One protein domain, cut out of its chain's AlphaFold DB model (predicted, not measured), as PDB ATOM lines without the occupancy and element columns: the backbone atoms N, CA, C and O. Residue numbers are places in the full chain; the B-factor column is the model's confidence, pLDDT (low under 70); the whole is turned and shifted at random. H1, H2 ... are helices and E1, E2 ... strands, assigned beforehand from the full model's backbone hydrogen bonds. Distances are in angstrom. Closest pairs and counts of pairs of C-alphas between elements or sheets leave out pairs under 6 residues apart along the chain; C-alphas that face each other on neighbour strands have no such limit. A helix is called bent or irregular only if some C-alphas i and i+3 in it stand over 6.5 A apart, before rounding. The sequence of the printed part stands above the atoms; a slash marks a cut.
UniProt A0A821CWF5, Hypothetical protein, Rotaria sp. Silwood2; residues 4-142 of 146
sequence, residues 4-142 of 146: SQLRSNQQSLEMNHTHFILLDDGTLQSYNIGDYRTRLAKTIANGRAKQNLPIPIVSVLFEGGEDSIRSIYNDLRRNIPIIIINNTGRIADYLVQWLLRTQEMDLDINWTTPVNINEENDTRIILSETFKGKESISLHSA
ATOM      1  N   SER A   4       8.612  17.672  23.213       53.59
ATOM      2  CA  SER A   4       9.917  17.250  22.698       53.59
ATOM      3  C   SER A   4      10.929  16.873  23.788       53.59
ATOM      4  O   SER A   4      11.693  15.933  23.593       53.59
ATOM      5  N   GLN A   5      10.906  17.532  24.953       49.97
ATOM      6  CA  GLN A   5      11.778  17.200  26.092       49.97
ATOM      7  C   GLN A   5      11.319  15.949  26.854       49.97
ATOM      8  O   GLN A   5      12.106  15.356  27.581       49.97
ATOM      9  N   LEU A   6      10.060  15.520  26.693       52.50
ATOM     10  CA  LEU A   6       9.568  14.291  27.325       52.50
ATOM     11  C   LEU A   6      10.122  13.024  26.653       52.50
ATOM     12  O   LEU A   6      10.194  11.991  27.308       52.50
ATOM     13  N   ARG A   7      10.529  13.108  25.377       53.44
ATOM     14  CA  ARG A   7      10.960  11.953  24.572       53.44
ATOM     15  C   ARG A   7      12.406  11.512  24.800       53.44
ATOM     16  O   ARG A   7      12.727  10.379  24.468       53.44
ATOM     17  N   SER A   8      13.284  12.363  25.341       57.66
ATOM     18  CA  SER A   8      14.721  12.041  25.434       57.66
ATOM     19  C   SER A   8      15.056  10.962  26.469       57.66
ATOM     20  O   SER A   8      16.136  10.387  26.401       57.66
ATOM     21  N   ASN A   9      14.140  10.671  27.400       64.31
ATOM     22  CA  ASN A   9      14.342   9.712  28.494       64.31
ATOM     23  C   ASN A   9      13.369   8.519  28.438       64.31
ATOM     24  O   ASN A   9      13.160   7.854  29.452       64.31
ATOM     25  N   GLN A  10      12.740   8.263  27.288       70.19
ATOM     26  CA  GLN A  10      11.834   7.126  27.110       70.19
ATOM     27  C   GLN A  10      12.537   6.010  26.341       70.19
ATOM     28  O   GLN A  10      13.092   6.241  25.269       70.19
ATOM     29  N   GLN A  11      12.494   4.799  26.888       80.12
ATOM     30  CA  GLN A  11      12.967   3.603  26.201       80.12
ATOM     31  C   GLN A  11      11.836   3.013  25.352       80.12
ATOM     32  O   GLN A  11      10.683   2.956  25.785       80.12
ATOM     33  N   SER A  12      12.166   2.591  24.132       89.94
ATOM     34  CA  SER A  12      11.245   1.841  23.275       89.94
ATOM     35  C   SER A  12      11.052   0.420  23.808       89.94
ATOM     36  O   SER A  12      11.948  -0.141  24.433       89.94
ATOM     37  N   LEU A  13       9.892  -0.177  23.528       92.25
ATOM     38  CA  LEU A  13       9.636  -1.583  23.842       92.25
ATOM     39  C   LEU A  13      10.509  -2.502  22.971       92.25
ATOM     40  O   LEU A  13      10.655  -2.268  21.770       92.25
ATOM     41  N   GLU A  14      11.045  -3.565  23.568       92.38
ATOM     42  CA  GLU A  14      11.859  -4.567  22.871       92.38
ATOM     43  C   GLU A  14      11.012  -5.461  21.955       92.38
ATOM     44  O   GLU A  14      10.038  -6.079  22.388       92.38
ATOM     45  N   MET A  15      11.400  -5.566  20.680       95.19
ATOM     46  CA  MET A  15      10.584  -6.213  19.637       95.19
ATOM     47  C   MET A  15      10.535  -7.744  19.720       95.19
ATOM     48  O   MET A  15       9.663  -8.364  19.118       95.19
ATOM     49  N   ASN A  16      11.458  -8.359  20.461       96.25
ATOM     50  CA  ASN A  16      11.574  -9.816  20.558       96.25
ATOM     51  C   ASN A  16      10.699 -10.427  21.671       96.25
ATOM     52  O   ASN A  16      10.749 -11.637  21.901       96.25
ATOM     53  N   HIS A  17       9.896  -9.621  22.374       94.56
ATOM     54  CA  HIS A  17       8.936 -10.114  23.362       94.56
ATOM     55  C   HIS A  17       7.599 -10.511  22.729       94.56
ATOM     56  O   HIS A  17       7.090  -9.850  21.830       94.56
ATOM     57  N   THR A  18       6.985 -11.576  23.250       96.94
ATOM     58  CA  THR A  18       5.661 -12.044  22.803       96.94
ATOM     59  C   THR A  18       4.502 -11.348  23.518       96.94
ATOM     60  O   THR A  18       3.408 -11.269  22.971       96.94
ATOM     61  N   HIS A  19       4.725 -10.870  24.745       95.62
ATOM     62  CA  HIS A  19       3.717 -10.246  25.600       95.62
ATOM     63  C   HIS A  19       4.339  -9.079  26.366       95.62
ATOM     64  O   HIS A  19       5.506  -9.140  26.751       95.62
ATOM     65  N   PHE A  20       3.533  -8.054  26.644       95.31
ATOM     66  CA  PHE A  20       3.924  -6.895  27.444       95.31
ATOM     67  C   PHE A  20       2.974  -6.732  28.629       95.31
ATOM     68  O   PHE A  20       1.759  -6.866  28.483       95.31
ATOM     69  N   ILE A  21       3.530  -6.414  29.799       93.12
ATOM     70  CA  ILE A  21       2.775  -5.991  30.982       93.12
ATOM     71  C   ILE A  21       3.172  -4.542  31.248       93.12
ATOM     72  O   ILE A  21       4.320  -4.273  31.595       93.12
ATOM     73  N   LEU A  22       2.232  -3.620  31.052       91.38
ATOM     74  CA  LEU A  22       2.441  -2.192  31.279       91.38
ATOM     75  C   LEU A  22       1.904  -1.832  32.664       91.38
ATOM     76  O   LEU A  22       0.742  -2.103  32.966       91.38
ATOM     77  N   LEU A  23       2.764  -1.260  33.503       87.38
ATOM     78  CA  LEU A  23       2.411  -0.797  34.841       87.38
ATOM     79  C   LEU A  23       2.305   0.721  34.816       87.38
ATOM     80  O   LEU A  23       3.229   1.388  34.359       87.38
ATOM     81  N   ASP A  24       1.186   1.236  35.308       87.38
ATOM     82  CA  ASP A  24       0.915   2.666  35.400       87.38
ATOM     83  C   ASP A  24       0.608   3.014  36.860       87.38
ATOM     84  O   ASP A  24      -0.283   2.420  37.475       87.38
ATOM     85  N   ASP A  25       1.380   3.940  37.424       85.06
ATOM     86  CA  ASP A  25       1.176   4.511  38.758       85.06
ATOM     87  C   ASP A  25       0.585   5.936  38.695       85.06
ATOM     88  O   ASP A  25       0.453   6.607  39.719       85.06
ATOM     89  N   GLY A  26       0.221   6.405  37.496       86.56
ATOM     90  CA  GLY A  26      -0.290   7.745  37.224       86.56
ATOM     91  C   GLY A  26       0.782   8.838  37.217       86.56
ATOM     92  O   GLY A  26       0.451  10.011  37.018       86.56
ATOM     93  N   THR A  27       2.056   8.498  37.433       84.25
ATOM     94  CA  THR A  27       3.164   9.456  37.439       84.25
ATOM     95  C   THR A  27       3.894   9.483  36.094       84.25
ATOM     96  O   THR A  27       3.906   8.527  35.323       84.25
ATOM     97  N   LEU A  28       4.516  10.620  35.776       80.62
ATOM     98  CA  LEU A  28       5.300  10.774  34.550       80.62
ATOM     99  C   LEU A  28       6.787  10.636  34.859       80.62
ATOM    100  O   LEU A  28       7.300  11.337  35.727       80.62
ATOM    101  N   GLN A  29       7.481   9.807  34.072       70.50
ATOM    102  CA  GLN A  29       8.937   9.602  34.142       70.50
ATOM    103  C   GLN A  29       9.437   9.041  35.486       70.50
ATOM    104  O   GLN A  29      10.590   9.253  35.855       70.50
ATOM    105  N   SER A  30       8.583   8.313  36.207       73.56
ATOM    106  CA  SER A  30       8.973   7.523  37.373       73.56
ATOM    107  C   SER A  30       9.254   6.084  36.957       73.56
ATOM    108  O   SER A  30       8.500   5.497  36.185       73.56
ATOM    109  N   TYR A  31      10.314   5.503  37.513       69.12
ATOM    110  CA  TYR A  31      10.602   4.068  37.424       69.12
ATOM    111  C   TYR A  31      10.189   3.324  38.706       69.12
ATOM    112  O   TYR A  31      10.539   2.162  38.906       69.12
ATOM    113  N   ASN A  32       9.437   3.981  39.597       69.44
ATOM    114  CA  ASN A  32       9.110   3.459  40.919       69.44
ATOM    115  C   ASN A  32       7.883   2.532  40.903       69.44
ATOM    116  O   ASN A  32       6.855   2.799  41.513       69.44
ATOM    117  N   ILE A  33       8.011   1.399  40.215       68.94
ATOM    118  CA  ILE A  33       6.949   0.385  40.078       68.94
ATOM    119  C   ILE A  33       6.868  -0.592  41.272       68.94
ATOM    120  O   ILE A  33       6.123  -1.579  41.242       68.94
ATOM    121  N   GLY A  34       7.632  -0.327  42.338       74.56
ATOM    122  CA  GLY A  34       7.678  -1.144  43.550       74.56
ATOM    123  C   GLY A  34       8.117  -2.591  43.296       74.56
ATOM    124  O   GLY A  34       8.890  -2.890  42.390       74.56
ATOM    125  N   ASP A  35       7.612  -3.520  44.108       85.00
ATOM    126  CA  ASP A  35       7.955  -4.947  44.048       85.00
ATOM    127  C   ASP A  35       7.006  -5.774  43.154       85.00
ATOM    128  O   ASP A  35       6.908  -6.995  43.311       85.00
ATOM    129  N   TYR A  36       6.289  -5.130  42.219       89.75
ATOM    130  CA  TYR A  36       5.227  -5.768  41.428       89.75
ATOM    131  C   TYR A  36       5.696  -7.054  40.742       89.75
ATOM    132  O   TYR A  36       5.027  -8.083  40.841       89.75
ATOM    133  N   ARG A  37       6.869  -7.020  40.093       91.12
ATOM    134  CA  ARG A  37       7.451  -8.185  39.410       91.12
ATOM    135  C   ARG A  37       7.604  -9.368  40.366       91.12
ATOM    136  O   ARG A  37       7.213 -10.483  40.033       91.12
ATOM    137  N   THR A  38       8.138  -9.124  41.558       91.00
ATOM    138  CA  THR A  38       8.379 -10.147  42.582       91.00
ATOM    139  C   THR A  38       7.065 -10.693  43.151       91.00
ATOM    140  O   THR A  38       6.932 -11.902  43.355       91.00
ATOM    141  N   ARG A  39       6.041  -9.846  43.343       92.38
ATOM    142  CA  ARG A  39       4.697 -10.307  43.742       92.38
ATOM    143  C   ARG A  39       4.035 -11.153  42.663       92.38
ATOM    144  O   ARG A  39       3.487 -12.203  42.982       92.38
ATOM    145  N   LEU A  40       4.103 -10.717  41.405       93.75
ATOM    146  CA  LEU A  40       3.553 -11.452  40.270       93.75
ATOM    147  C   LEU A  40       4.210 -12.828  40.156       93.75
ATOM    148  O   LEU A  40       3.505 -13.831  40.088       93.75
ATOM    149  N   ALA A  41       5.544 -12.880  40.220       93.12
ATOM    150  CA  ALA A  41       6.284 -14.132  40.267       93.12
ATOM    151  C   ALA A  41       5.770 -15.024  41.409       93.12
ATOM    152  O   ALA A  41       5.401 -16.170  41.178       93.12
ATOM    153  N   LYS A  42       5.623 -14.499  42.630       91.19
ATOM    154  CA  LYS A  42       5.123 -15.308  43.752       91.19
ATOM    155  C   LYS A  42       3.691 -15.816  43.551       91.19
ATOM    156  O   LYS A  42       3.407 -16.960  43.896       91.19
ATOM    157  N   THR A  43       2.807 -15.012  42.963       92.62
ATOM    158  CA  THR A  43       1.453 -15.451  42.594       92.62
ATOM    159  C   THR A  43       1.500 -16.603  41.594       92.62
ATOM    160  O   THR A  43       0.768 -17.576  41.759       92.62
ATOM    161  N   ILE A  44       2.397 -16.540  40.605       92.12
ATOM    162  CA  ILE A  44       2.614 -17.629  39.644       92.12
ATOM    163  C   ILE A  44       3.143 -18.880  40.358       92.12
ATOM    164  O   ILE A  44       2.615 -19.963  40.130       92.12
ATOM    165  N   ALA A  45       4.115 -18.744  41.267       90.75
ATOM    166  CA  ALA A  45       4.679 -19.868  42.024       90.75
ATOM    167  C   ALA A  45       3.638 -20.593  42.894       90.75
ATOM    168  O   ALA A  45       3.701 -21.810  43.057       90.75
ATOM    169  N   ASN A  46       2.681 -19.840  43.446       88.56
ATOM    170  CA  ASN A  46       1.568 -20.375  44.236       88.56
ATOM    171  C   ASN A  46       0.473 -21.018  43.370       88.56
ATOM    172  O   ASN A  46      -0.389 -21.732  43.890       88.56
ATOM    173  N   GLY A  47       0.490 -20.759  42.060       87.56
ATOM    174  CA  GLY A  47      -0.300 -21.501  41.094       87.56
ATOM    175  C   GLY A  47       0.114 -22.973  41.056       87.56
ATOM    176  O   GLY A  47       1.171 -23.371  41.546       87.56
ATOM    177  N   ARG A  48      -0.739 -23.809  40.466       81.25
ATOM    178  CA  ARG A  48      -0.469 -25.242  40.338       81.25
ATOM    179  C   ARG A  48      -0.290 -25.618  38.878       81.25
ATOM    180  O   ARG A  48      -1.124 -25.290  38.038       81.25
ATOM    181  N   ALA A  49       0.806 -26.312  38.595       80.75
ATOM    182  CA  ALA A  49       1.071 -26.892  37.290       80.75
ATOM    183  C   ALA A  49       0.225 -28.159  37.069       80.75
ATOM    184  O   ALA A  49      -0.563 -28.586  37.922       80.75
ATOM    185  N   LYS A  50       0.424 -28.810  35.916       75.19
ATOM    186  CA  LYS A  50      -0.098 -30.162  35.678       75.19
ATOM    187  C   LYS A  50       0.315 -31.079  36.836       75.19
ATOM    188  O   LYS A  50       1.436 -30.992  37.320       75.19
ATOM    189  N   GLN A  51      -0.600 -31.952  37.257       81.94
ATOM    190  CA  GLN A  51      -0.422 -32.857  38.404       81.94
ATOM    191  C   GLN A  51      -0.372 -32.165  39.778       81.94
ATOM    192  O   GLN A  51       0.056 -32.772  40.752       81.94
ATOM    193  N   ASN A  52      -0.875 -30.926  39.887       84.44
ATOM    194  CA  ASN A  52      -1.062 -30.233  41.168       84.44
ATOM    195  C   ASN A  52       0.260 -29.895  41.898       84.44
ATOM    196  O   ASN A  52       0.249 -29.630  43.099       84.44
ATOM    197  N   LEU A  53       1.382 -29.894  41.168       86.25
ATOM    198  CA  LEU A  53       2.710 -29.539  41.672       86.25
ATOM    199  C   LEU A  53       2.912 -28.012  41.696       86.25
ATOM    200  O   LEU A  53       2.342 -27.311  40.850       86.25
ATOM    201  N   PRO A  54       3.721 -27.488  42.636       84.25
ATOM    202  CA  PRO A  54       4.085 -26.075  42.663       84.25
ATOM    203  C   PRO A  54       4.913 -25.696  41.431       84.25
ATOM    204  O   PRO A  54       5.675 -26.510  40.905       84.25
ATOM    205  N   ILE A  55       4.777 -24.449  40.983       93.19
ATOM    206  CA  ILE A  55       5.549 -23.923  39.854       93.19
ATOM    207  C   ILE A  55       6.885 -23.382  40.390       93.19
ATOM    208  O   ILE A  55       6.873 -22.435  41.182       93.19
ATOM    209  N   PRO A  56       8.043 -23.948  39.994       92.31
ATOM    210  CA  PRO A  56       9.335 -23.433  40.427       92.31
ATOM    211  C   PRO A  56       9.635 -22.097  39.742       92.31
ATOM    212  O   PRO A  56       9.366 -21.919  38.554       92.31
ATOM    213  N   ILE A  57      10.225 -21.167  40.491       94.38
ATOM    214  CA  ILE A  57      10.682 -19.873  39.978       94.38
ATOM    215  C   ILE A  57      12.090 -19.616  40.488       94.38
ATOM    216  O   ILE A  57      12.389 -19.872  41.651       94.38
ATOM    217  N   VAL A  58      12.925 -19.076  39.609       95.00
ATOM    218  CA  VAL A  58      14.286 -18.626  39.892       95.00
ATOM    219  C   VAL A  58      14.484 -17.246  39.270       95.00
ATOM    220  O   VAL A  58      13.893 -16.938  38.232       95.00
ATOM    221  N   SER A  59      15.296 -16.408  39.907       95.06
ATOM    222  CA  SER A  59      15.748 -15.132  39.349       95.06
ATOM    223  C   SER A  59      17.199 -15.252  38.898       95.06
ATOM    224  O   SER A  59      18.000 -15.902  39.566       95.06
ATOM    225  N   VAL A  60      17.549 -14.618  37.783       95.44
ATOM    226  CA  VAL A  60      18.919 -14.613  37.262       95.44
ATOM    227  C   VAL A  60      19.420 -13.176  37.225       95.44
ATOM    228  O   VAL A  60      18.805 -12.330  36.577       95.44
ATOM    229  N   LEU A  61      20.530 -12.908  37.912       94.56
ATOM    230  CA  LEU A  61      21.276 -11.664  37.782       94.56
ATOM    231  C   LEU A  61      22.387 -11.853  36.748       94.56
ATOM    232  O   LEU A  61      23.313 -12.641  36.951       94.56
ATOM    233  N   PHE A  62      22.293 -11.090  35.667       93.62
ATOM    234  CA  PHE A  62      23.308 -10.948  34.630       93.62
ATOM    235  C   PHE A  62      23.596  -9.454  34.471       93.62
ATOM    236  O   PHE A  62      22.653  -8.683  34.283       93.62
ATOM    237  N   GLU A  63      24.858  -9.038  34.595       90.62
ATOM    238  CA  GLU A  63      25.224  -7.629  34.789       90.62
ATOM    239  C   GLU A  63      24.382  -6.954  35.893       90.62
ATOM    240  O   GLU A  63      24.485  -7.314  37.063       90.62
ATOM    241  N   GLY A  64      23.542  -5.984  35.518       84.75
ATOM    242  CA  GLY A  64      22.642  -5.240  36.385       84.75
ATOM    243  C   GLY A  64      23.151  -3.852  36.764       84.75
ATOM    244  O   GLY A  64      24.344  -3.543  36.712       84.75
ATOM    245  N   GLY A  65      22.200  -3.009  37.145       82.50
ATOM    246  CA  GLY A  65      22.442  -1.692  37.716       82.50
ATOM    247  C   GLY A  65      21.985  -1.639  39.167       82.50
ATOM    248  O   GLY A  65      21.664  -2.648  39.790       82.50
ATOM    249  N   GLU A  66      21.908  -0.431  39.691       75.19
ATOM    250  CA  GLU A  66      21.468  -0.148  41.054       75.19
ATOM    251  C   GLU A  66      20.097  -0.756  41.401       75.19
ATOM    252  O   GLU A  66      19.941  -1.441  42.415       75.19
ATOM    253  N   ASP A  67      19.119  -0.622  40.501       78.81
ATOM    254  CA  ASP A  67      17.774  -1.181  40.686       78.81
ATOM    255  C   ASP A  67      17.745  -2.719  40.737       78.81
ATOM    256  O   ASP A  67      16.813  -3.325  41.286       78.81
ATOM    257  N   SER A  68      18.782  -3.378  40.210       86.44
ATOM    258  CA  SER A  68      18.911  -4.834  40.265       86.44
ATOM    259  C   SER A  68      19.148  -5.327  41.696       86.44
ATOM    260  O   SER A  68      18.619  -6.379  42.053       86.44
ATOM    261  N   ILE A  69      19.837  -4.557  42.553       84.06
ATOM    262  CA  ILE A  69      20.034  -4.909  43.974       84.06
ATOM    263  C   ILE A  69      18.685  -4.966  44.686       84.06
ATOM    264  O   ILE A  69      18.370  -5.954  45.351       84.06
ATOM    265  N   ARG A  70      17.855  -3.928  44.507       81.44
ATOM    266  CA  ARG A  70      16.515  -3.861  45.106       81.44
ATOM    267  C   ARG A  70      15.640  -5.022  44.633       81.44
ATOM    268  O   ARG A  70      14.917  -5.615  45.430       81.44
ATOM    269  N   SER A  71      15.729  -5.370  43.351       86.38
ATOM    270  CA  SER A  71      14.984  -6.492  42.770       86.38
ATOM    271  C   SER A  71      15.386  -7.832  43.393       86.38
ATOM    272  O   SER A  71      14.518  -8.601  43.803       86.38
ATOM    273  N   ILE A  72      16.688  -8.083  43.549       89.00
ATOM    274  CA  ILE A  72      17.207  -9.312  44.171       89.00
ATOM    275  C   ILE A  72      16.846  -9.382  45.649       89.00
ATOM    276  O   ILE A  72      16.429 -10.433  46.129       89.00
ATOM    277  N   TYR A  73      16.953  -8.265  46.366       85.69
ATOM    278  CA  TYR A  73      16.525  -8.178  47.757       85.69
ATOM    279  C   TYR A  73      15.047  -8.569  47.919       85.69
ATOM    280  O   TYR A  73      14.706  -9.386  48.778       85.69
ATOM    281  N   ASN A  74      14.169  -8.041  47.060       86.50
ATOM    282  CA  ASN A  74      12.746  -8.382  47.074       86.50
ATOM    283  C   ASN A  74      12.503  -9.867  46.766       86.50
ATOM    284  O   ASN A  74      11.642 -10.490  47.390       86.50
ATOM    285  N   ASP A  75      13.251 -10.437  45.822       91.00
ATOM    286  CA  ASP A  75      13.159 -11.851  45.454       91.00
ATOM    287  C   ASP A  75      13.594 -12.769  46.607       91.00
ATOM    288  O   ASP A  75      12.838 -13.669  46.992       91.00
ATOM    289  N   LEU A  76      14.747 -12.494  47.225       88.06
ATOM    290  CA  LEU A  76      15.264 -13.252  48.367       88.06
ATOM    291  C   LEU A  76      14.299 -13.212  49.556       88.06
ATOM    292  O   LEU A  76      13.959 -14.259  50.103       88.06
ATOM    293  N   ARG A  77      13.746 -12.038  49.897       86.06
ATOM    294  CA  ARG A  77      12.735 -11.912  50.968       86.06
ATOM    295  C   ARG A  77      11.452 -12.695  50.713       86.06
ATOM    296  O   ARG A  77      10.699 -12.958  51.649       86.06
ATOM    297  N   ARG A  78      11.170 -13.055  49.459       87.31
ATOM    298  CA  ARG A  78      10.026 -13.896  49.076       87.31
ATOM    299  C   ARG A  78      10.417 -15.352  48.817       87.31
ATOM    300  O   ARG A  78       9.592 -16.105  48.279       87.31
ATOM    301  N   ASN A  79      11.612 -15.766  49.242       88.12
ATOM    302  CA  ASN A  79      12.175 -17.102  49.052       88.12
ATOM    303  C   ASN A  79      12.203 -17.509  47.570       88.12
ATOM    304  O   ASN A  79      11.800 -18.619  47.221       88.12
ATOM    305  N   ILE A  80      12.579 -16.580  46.685       91.56
ATOM    306  CA  ILE A  80      12.858 -16.872  45.278       91.56
ATOM    307  C   ILE A  80      14.378 -17.053  45.152       91.56
ATOM    308  O   ILE A  80      15.108 -16.088  45.389       91.56
ATOM    309  N   PRO A  81      14.865 -18.255  44.793       93.56
ATOM    310  CA  PRO A  81      16.289 -18.502  44.608       93.56
ATOM    311  C   PRO A  81      16.890 -17.620  43.511       93.56
ATOM    312  O   PRO A  81      16.228 -17.321  42.510       93.56
ATOM    313  N   ILE A  82      18.157 -17.247  43.686       93.88
ATOM    314  CA  ILE A  82      18.888 -16.354  42.785       93.88
ATOM    315  C   ILE A  82      20.105 -17.066  42.212       93.88
ATOM    316  O   ILE A  82      20.908 -17.646  42.941       93.88
ATOM    317  N   ILE A  83      20.276 -16.958  40.901       94.88
ATOM    318  CA  ILE A  83      21.504 -17.319  40.200       94.88
ATOM    319  C   ILE A  83      22.221 -16.020  39.845       94.88
ATOM    320  O   ILE A  83      21.659 -15.187  39.137       94.88
ATOM    321  N   ILE A  84      23.451 -15.837  40.319       93.44
ATOM    322  CA  ILE A  84      24.287 -14.686  39.963       93.44
ATOM    323  C   ILE A  84      25.358 -15.148  38.981       93.44
ATOM    324  O   ILE A  84      26.119 -16.069  39.285       93.44
ATOM    325  N   ILE A  85      25.419 -14.497  37.819       94.50
ATOM    326  CA  ILE A  85      26.404 -14.789  36.779       94.50
ATOM    327  C   ILE A  85      27.536 -13.753  36.836       94.50
ATOM    328  O   ILE A  85      27.365 -12.613  36.406       94.50
ATOM    329  N   ASN A  86      28.698 -14.148  37.359       90.75
ATOM    330  CA  ASN A  86      29.896 -13.317  37.452       90.75
ATOM    331  C   ASN A  86      30.775 -13.390  36.192       90.75
ATOM    332  O   ASN A  86      30.609 -14.262  35.338       90.75
ATOM    333  N   ASN A  87      31.742 -12.479  36.102       90.62
ATOM    334  CA  ASN A  87      32.513 -12.132  34.905       90.62
ATOM    335  C   ASN A  87      31.628 -11.596  33.770       90.62
ATOM    336  O   ASN A  87      31.917 -11.807  32.593       90.62
ATOM    337  N   THR A  88      30.539 -10.919  34.137       89.81
ATOM    338  CA  THR A  88      29.650 -10.215  33.201       89.81
ATOM    339  C   THR A  88      29.824  -8.699  33.296       89.81
ATOM    340  O   THR A  88      29.437  -7.979  32.383       89.81
ATOM    341  N   GLY A  89      30.494  -8.208  34.345       86.25
ATOM    342  CA  GLY A  89      30.653  -6.793  34.661       86.25
ATOM    343  C   GLY A  89      29.554  -6.255  35.585       86.25
ATOM    344  O   GLY A  89      28.587  -6.937  35.929       86.25
ATOM    345  N   ARG A  90      29.697  -4.982  35.978       88.44
ATOM    346  CA  ARG A  90      28.722  -4.229  36.793       88.44
ATOM    347  C   ARG A  90      28.359  -4.938  38.109       88.44
ATOM    348  O   ARG A  90      29.233  -5.503  38.763       88.44
ATOM    349  N   ILE A  91      27.098  -4.836  38.552       88.06
ATOM    350  CA  ILE A  91      26.707  -5.203  39.916       88.06
ATOM    351  C   ILE A  91      26.808  -6.703  40.199       88.06
ATOM    352  O   ILE A  91      27.114  -7.063  41.331       88.06
ATOM    353  N   ALA A  92      26.630  -7.572  39.200       90.38
ATOM    354  CA  ALA A  92      26.834  -9.012  39.360       90.38
ATOM    355  C   ALA A  92      28.231  -9.340  39.902       90.38
ATOM    356  O   ALA A  92      28.357 -10.066  40.890       90.38
ATOM    357  N   ASP A  93      29.272  -8.749  39.316       88.31
ATOM    358  CA  ASP A  93      30.655  -9.010  39.717       88.31
ATOM    359  C   ASP A  93      30.968  -8.423  41.097       88.31
ATOM    360  O   ASP A  93      31.619  -9.081  41.911       88.31
ATOM    361  N   TYR A  94      30.464  -7.217  41.390       85.12
ATOM    362  CA  TYR A  94      30.599  -6.608  42.717       85.12
ATOM    363  C   TYR A  94      29.917  -7.447  43.800       85.12
ATOM    364  O   TYR A  94      30.511  -7.707  44.846       85.12
ATOM    365  N   LEU A  95      28.695  -7.918  43.540       84.81
ATOM    366  CA  LEU A  95      27.918  -8.705  44.489       84.81
ATOM    367  C   LEU A  95      28.575 -10.065  44.761       84.81
ATOM    368  O   LEU A  95      28.628 -10.498  45.909       84.81
ATOM    369  N   VAL A  96      29.142 -10.714  43.737       86.19
ATOM    370  CA  VAL A  96      29.922 -11.951  43.909       86.19
ATOM    371  C   VAL A  96      31.176 -11.710  44.742       86.19
ATOM    372  O   VAL A  96      31.425 -12.460  45.686       86.19
ATOM    373  N   GLN A  97      31.954 -10.663  44.444       83.06
ATOM    374  CA  GLN A  97      33.134 -10.326  45.246       83.06
ATOM    375  C   GLN A  97      32.762 -10.093  46.710       83.06
ATOM    376  O   GLN A  97      33.415 -10.632  47.601       83.06
ATOM    377  N   TRP A  98      31.687  -9.349  46.960       80.31
ATOM    378  CA  TRP A  98      31.196  -9.088  48.305       80.31
ATOM    379  C   TRP A  98      30.761 -10.370  49.040       80.31
ATOM    380  O   TRP A  98      31.235 -10.638  50.147       80.31
ATOM    381  N   LEU A  99      29.952 -11.226  48.401       79.88
ATOM    382  CA  LEU A  99      29.483 -12.501  48.971       79.88
ATOM    383  C   LEU A  99      30.630 -13.461  49.339       79.88
ATOM    384  O   LEU A  99      30.524 -14.225  50.310       79.88
ATOM    385  N   LEU A 100      31.713 -13.441  48.555       78.88
ATOM    386  CA  LEU A 100      32.891 -14.285  48.758       78.88
ATOM    387  C   LEU A 100      33.859 -13.730  49.812       78.88
ATOM    388  O   LEU A 100      34.542 -14.513  50.466       78.88
ATOM    389  N   ARG A 101      33.932 -12.404  49.990       68.94
ATOM    390  CA  ARG A 101      34.993 -11.753  50.780       68.94
ATOM    391  C   ARG A 101      34.695 -11.631  52.279       68.94
ATOM    392  O   ARG A 101      35.600 -11.289  53.034       68.94
ATOM    393  N   THR A 102      33.478 -11.934  52.746       56.66
ATOM    394  CA  THR A 102      33.074 -11.784  54.169       56.66
ATOM    395  C   THR A 102      33.404 -10.401  54.773       56.66
ATOM    396  O   THR A 102      33.625 -10.289  55.973       56.66
ATOM    397  N   GLN A 103      33.441  -9.343  53.957       50.44
ATOM    398  CA  GLN A 103      33.606  -7.949  54.395       50.44
ATOM    399  C   GLN A 103      32.437  -7.099  53.894       50.44
ATOM    400  O   GLN A 103      31.765  -7.474  52.935       50.44
ATOM    401  N   GLU A 104      32.166  -5.993  54.585       52.31
ATOM    402  CA  GLU A 104      31.054  -5.074  54.324       52.31
ATOM    403  C   GLU A 104      31.092  -4.496  52.898       52.31
ATOM    404  O   GLU A 104      32.152  -4.332  52.295       52.31
ATOM    405  N   MET A 105      29.913  -4.232  52.332       47.69
ATOM    406  CA  MET A 105      29.778  -3.628  51.007       47.69
ATOM    407  C   MET A 105      29.905  -2.112  51.184       47.69
ATOM    408  O   MET A 105      28.926  -1.458  51.540       47.69
ATOM    409  N   ASP A 106      31.091  -1.548  50.958       45.91
ATOM    410  CA  ASP A 106      31.236  -0.094  50.839       45.91
ATOM    411  C   ASP A 106      30.803   0.334  49.434       45.91
ATOM    412  O   ASP A 106      31.571   0.334  48.471       45.91
ATOM    413  N   LEU A 107      29.511   0.637  49.305       50.34
ATOM    414  CA  LEU A 107      28.944   1.274  48.121       50.34
ATOM    415  C   LEU A 107      29.208   2.787  48.173       50.34
ATOM    416  O   LEU A 107      28.286   3.562  48.404       50.34
ATOM    417  N   ASP A 108      30.446   3.219  47.931       42.56
ATOM    418  CA  ASP A 108      30.744   4.634  47.645       42.56
ATOM    419  C   ASP A 108      30.433   4.937  46.171       42.56
ATOM    420  O   ASP A 108      31.312   5.129  45.329       42.56
ATOM    421  N   ILE A 109      29.144   4.926  45.829       43.53
ATOM    422  CA  ILE A 109      28.660   5.278  44.493       43.53
ATOM    423  C   ILE A 109      27.896   6.586  44.641       43.53
ATOM    424  O   ILE A 109      26.938   6.653  45.401       43.53
ATOM    425  N   ASN A 110      28.354   7.638  43.959       38.41
ATOM    426  CA  ASN A 110      27.793   8.986  44.045       38.41
ATOM    427  C   ASN A 110      26.339   8.988  43.528       38.41
ATOM    428  O   ASN A 110      26.057   9.129  42.335       38.41
ATOM    429  N   TRP A 111      25.443   8.732  44.472       49.31
ATOM    430  CA  TRP A 111      24.046   8.365  44.340       49.31
ATOM    431  C   TRP A 111      23.207   9.634  44.110       49.31
ATOM    432  O   TRP A 111      23.096  10.486  44.990       49.31
ATOM    433  N   THR A 112      22.632   9.818  42.917       33.03
ATOM    434  CA  THR A 112      21.977  11.093  42.542       33.03
ATOM    435  C   THR A 112      20.476  11.170  42.848       33.03
ATOM    436  O   THR A 112      19.878  12.224  42.632       33.03
ATOM    437  N   THR A 113      19.855  10.135  43.430       37.47
ATOM    438  CA  THR A 113      18.432  10.189  43.843       37.47
ATOM    439  C   THR A 113      18.119   9.273  45.026       37.47
ATOM    440  O   THR A 113      17.959   8.087  44.782       37.47
ATOM    441  N   PRO A 114      18.030   9.739  46.294       32.53
ATOM    442  CA  PRO A 114      17.962   8.913  47.524       32.53
ATOM    443  C   PRO A 114      17.066   7.663  47.402       32.53
ATOM    444  O   PRO A 114      15.872   7.805  47.138       32.53
ATOM    445  N   VAL A 115      17.594   6.448  47.654       41.56
ATOM    446  CA  VAL A 115      16.695   5.371  48.102       41.56
ATOM    447  C   VAL A 115      16.241   5.788  49.478       41.56
ATOM    448  O   VAL A 115      17.041   5.837  50.408       41.56
ATOM    449  N   ASN A 116      14.957   6.081  49.632       38.31
ATOM    450  CA  ASN A 116      14.418   6.176  50.969       38.31
ATOM    451  C   ASN A 116      14.232   4.756  51.541       38.31
ATOM    452  O   ASN A 116      13.265   4.062  51.230       38.31
ATOM    453  N   ILE A 117      15.212   4.349  52.346       47.94
ATOM    454  CA  ILE A 117      15.257   3.167  53.221       47.94
ATOM    455  C   ILE A 117      15.725   3.612  54.619       47.94
ATOM    456  O   ILE A 117      16.524   2.953  55.255       47.94
ATOM    457  N   ASN A 118      15.240   4.783  55.041       40.28
ATOM    458  CA  ASN A 118      15.300   5.472  56.340       40.28
ATOM    459  C   ASN A 118      16.559   5.475  57.239       40.28
ATOM    460  O   ASN A 118      16.697   6.458  57.952       40.28
ATOM    461  N   GLU A 119      17.490   4.526  57.224       46.31
ATOM    462  CA  GLU A 119      18.736   4.592  58.001       46.31
ATOM    463  C   GLU A 119      19.851   3.868  57.225       46.31
ATOM    464  O   GLU A 119      19.793   2.668  56.954       46.31
ATOM    465  N   GLU A 120      20.874   4.604  56.800       47.16
ATOM    466  CA  GLU A 120      21.970   4.115  55.944       47.16
ATOM    467  C   GLU A 120      22.761   2.955  56.598       47.16
ATOM    468  O   GLU A 120      23.273   2.069  55.908       47.16
ATOM    469  N   ASN A 121      22.750   2.888  57.938       45.19
ATOM    470  CA  ASN A 121      23.285   1.775  58.730       45.19
ATOM    471  C   ASN A 121      22.365   0.542  58.729       45.19
ATOM    472  O   ASN A 121      22.846  -0.572  58.517       45.19
ATOM    473  N   ASP A 122      21.048   0.719  58.876       51.62
ATOM    474  CA  ASP A 122      20.087  -0.391  58.812       51.62
ATOM    475  C   ASP A 122      20.054  -1.025  57.424       51.62
ATOM    476  O   ASP A 122      19.913  -2.234  57.295       51.62
ATOM    477  N   THR A 123      20.241  -0.239  56.366       55.22
ATOM    478  CA  THR A 123      20.243  -0.753  54.991       55.22
ATOM    479  C   THR A 123      21.371  -1.753  54.754       55.22
ATOM    480  O   THR A 123      21.136  -2.846  54.226       55.22
ATOM    481  N   ARG A 124      22.599  -1.397  55.151       54.84
ATOM    482  CA  ARG A 124      23.757  -2.293  55.037       54.84
ATOM    483  C   ARG A 124      23.535  -3.561  55.860       54.84
ATOM    484  O   ARG A 124      23.803  -4.654  55.364       54.84
ATOM    485  N   ILE A 125      22.964  -3.432  57.061       50.81
ATOM    486  CA  ILE A 125      22.627  -4.563  57.936       50.81
ATOM    487  C   ILE A 125      21.561  -5.460  57.289       50.81
ATOM    488  O   ILE A 125      21.808  -6.653  57.122       50.81
ATOM    489  N   ILE A 126      20.442  -4.901  56.827       61.50
ATOM    490  CA  ILE A 126      19.312  -5.614  56.210       61.50
ATOM    491  C   ILE A 126      19.734  -6.350  54.935       61.50
ATOM    492  O   ILE A 126      19.348  -7.506  54.726       61.50
ATOM    493  N   LEU A 127      20.532  -5.708  54.075       64.50
ATOM    494  CA  LEU A 127      21.107  -6.371  52.908       64.50
ATOM    495  C   LEU A 127      22.049  -7.485  53.375       64.50
ATOM    496  O   LEU A 127      21.873  -8.633  52.973       64.50
ATOM    497  N   SER A 128      22.970  -7.205  54.298       64.12
ATOM    498  CA  SER A 128      23.883  -8.231  54.807       64.12
ATOM    499  C   SER A 128      23.145  -9.460  55.349       64.12
ATOM    500  O   SER A 128      23.526 -10.580  55.035       64.12
ATOM    501  N   GLU A 129      22.061  -9.280  56.104       65.06
ATOM    502  CA  GLU A 129      21.252 -10.363  56.665       65.06
ATOM    503  C   GLU A 129      20.491 -11.137  55.595       65.06
ATOM    504  O   GLU A 129      20.524 -12.366  55.587       65.06
ATOM    505  N   THR A 130      19.878 -10.433  54.643       68.19
ATOM    506  CA  THR A 130      19.124 -11.063  53.549       68.19
ATOM    507  C   THR A 130      20.031 -11.912  52.657       68.19
ATOM    508  O   THR A 130      19.638 -12.983  52.203       68.19
ATOM    509  N   PHE A 131      21.264 -11.461  52.432       71.38
ATOM    510  CA  PHE A 131      22.244 -12.154  51.600       71.38
ATOM    511  C   PHE A 131      23.130 -13.154  52.377       71.38
ATOM    512  O   PHE A 131      23.835 -13.951  51.755       71.38
ATOM    513  N   LYS A 132      23.092 -13.164  53.722       61.31
ATOM    514  CA  LYS A 132      23.786 -14.164  54.565       61.31
ATOM    515  C   LYS A 132      23.193 -15.572  54.416       61.31
ATOM    516  O   LYS A 132      23.921 -16.542  54.628       61.31
ATOM    517  N   GLY A 133      21.925 -15.695  54.009       62.50
ATOM    518  CA  GLY A 133      21.266 -16.962  53.656       62.50
ATOM    519  C   GLY A 133      21.772 -17.529  52.327       62.50
ATOM    520  O   GLY A 133      21.065 -17.510  51.317       62.50
ATOM    521  N   LYS A 134      23.029 -17.990  52.308       61.28
ATOM    522  CA  LYS A 134      23.730 -18.441  51.096       61.28
ATOM    523  C   LYS A 134      23.032 -19.610  50.392       61.28
ATOM    524  O   LYS A 134      23.243 -19.771  49.197       61.28
ATOM    525  N   GLU A 135      22.179 -20.392  51.066       73.31
ATOM    526  CA  GLU A 135      21.494 -21.528  50.431       73.31
ATOM    527  C   GLU A 135      20.539 -21.136  49.292       73.31
ATOM    528  O   GLU A 135      20.261 -21.956  48.419       73.31
ATOM    529  N   SER A 136      20.059 -19.889  49.268       84.75
ATOM    530  CA  SER A 136      19.165 -19.394  48.212       84.75
ATOM    531  C   SER A 136      19.908 -18.692  47.069       84.75
ATOM    532  O   SER A 136      19.261 -18.170  46.159       84.75
ATOM    533  N   ILE A 137      21.248 -18.666  47.096       90.06
ATOM    534  CA  ILE A 137      22.086 -17.988  46.101       90.06
ATOM    535  C   ILE A 137      23.070 -18.980  45.481       90.06
ATOM    536  O   ILE A 137      23.884 -19.590  46.168       90.06
ATOM    537  N   SER A 138      23.036 -19.103  44.157       91.56
ATOM    538  CA  SER A 138      23.996 -19.889  43.375       91.56
ATOM    539  C   SER A 138      24.865 -18.968  42.523       91.56
ATOM    540  O   SER A 138      24.352 -18.073  41.853       91.56
ATOM    541  N   LEU A 139      26.182 -19.181  42.538       91.25
ATOM    542  CA  LEU A 139      27.156 -18.364  41.807       91.25
ATOM    543  C   LEU A 139      27.686 -19.136  40.593       91.25
ATOM    544  O   LEU A 139      28.128 -20.275  40.735       91.25
ATOM    545  N   HIS A 140      27.668 -18.514  39.415       92.81
ATOM    546  CA  HIS A 140      28.167 -19.087  38.161       92.81
ATOM    547  C   HIS A 140      29.023 -18.078  37.407       92.81
ATOM    548  O   HIS A 140      28.729 -16.894  37.442       92.81
ATOM    549  N   SER A 141      30.029 -18.541  36.667       89.50
ATOM    550  CA  SER A 141      30.904 -17.671  35.874       89.50
ATOM    551  C   SER A 141      30.588 -17.766  34.385       89.50
ATOM    552  O   SER A 141      30.442 -18.865  33.856       89.50
ATOM    553  N   ALA A 142      30.545 -16.621  33.698       86.12
ATOM    554  CA  ALA A 142      30.361 -16.523  32.248       86.12
ATOM    555  C   ALA A 142      31.622 -16.864  31.426       86.12
ATOM    556  O   ALA A 142      31.656 -16.608  30.222       86.12
TER     557      ALA A 142
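This is residues 4 to 142 of the 146 residues of the protein "Hypothetical protein" of Rotaria sp. Silwood2 (UniProt A0A821CWF5). A small three-strand parallel sheet, E1, E2 and E3, has H3 and H4 over one of its faces and no named helix over the other, while H5 packs on residues 73 to 77 of H3 and H2 lies out on the E1 side of this body. Beyond H2 the first part is a loose arm: H1 lies far out, and of the long unnamed stretch after it, residues 11 to 20 stick out. The printed part has 139 residues with five named helices and three named strands in the order H1 H2 E1 H3 E2 H4 H5 E3, and the sheet runs E1 E2 E3. The class is mixed, helices and strands, with under half of the residues, 68, in named elements. It is only just compact, close to loose, with a radius of gyration of the C-alphas of 17.1 A and spans of 51 by 44 by 33 A.

H1, residues 4 to 9, and H2, residues 36 to 46, are apart. H1 is only just irregular, with C-alphas 6 and 9 at 6.7 A. H3, residues 66 to 77, is the hub, touching three helices. With residues 71 to 75 alone it only just touches H2, with 3 pairs of C-alphas within 8 A; the closest are those of Thr 38 and Asp 75, 5.8 A apart, and the two run the same way at a shallow tilt of 29 degrees. E1, residues 59 to 62, and E2, residues 82 to 86, are parallel neighbours at 12 degrees, with N 61 and O 83 at 2.8 A, within hydrogen-bond range. E2 and E3, residues 137 to 141, are parallel at 25 degrees, with N 86 and O 140 at 2.7 A. H3 is on the sheet at a height of 9.8 A, over E1 and along the strands, at 23 degrees to E1 on the local plane. H4, residues 90 to 101, is on the same face at a height of 9.5 A, over E2 and E3 and across the strands, at 75 degrees to E2 on the local plane; sheet and helices make two layers, helices on one face of a sheet. H3 and H4 touch only at their ends, and only just, with 3 pairs of C-alphas within 8 A; the closest are those of Glu 66 and Ile 91, 7.4 A apart. H5, residues 120 to 132, is not on the sheet; it touches H3 at a steep tilt of 55 degrees, the closest C-alphas being those of Leu 76 and Thr 130, 6.8 A apart. E1, H3, E2 and E2, H4 H5, E3 are strand-helix-strand units, parallel neighbour strands joined through helices, each with a right-handed crossover. Every O i to N i+4 pair is within hydrogen-bond range in H2 and H4, against 7 of 8 in H3, 8 of 9 in H5 and 0 of 2 in H1, where O i to N i+3 gives 0 of 3.

H1 begins at C-alpha 4, (9.917, 17.250, 22.698), and spans 10.5 A. H2 spans 15.3 A, E1 9.8 A, H3 17.7 A, E2 12.6 A and H4 17.1 A. H3 begins at C-alpha 66, (21.468, -0.148, 41.054). H5 spans 18.4 A, and E3, 13.5 A, ends at C-alpha 141, (30.904, -17.671, 35.874).

The two C-alphas farthest apart are those of Ser 4 and Gln 51, 53.5 A. The printed part has no cut. The links H1 to H2, H2 to E1 and H4 to H5 are long, with 26, 12 and 18 residues. The mean pLDDT of the printed part is 77.1, and 42 residues are under 70: residues 4 to 9, 31 to 33, 101 to 130 and 132 to 134.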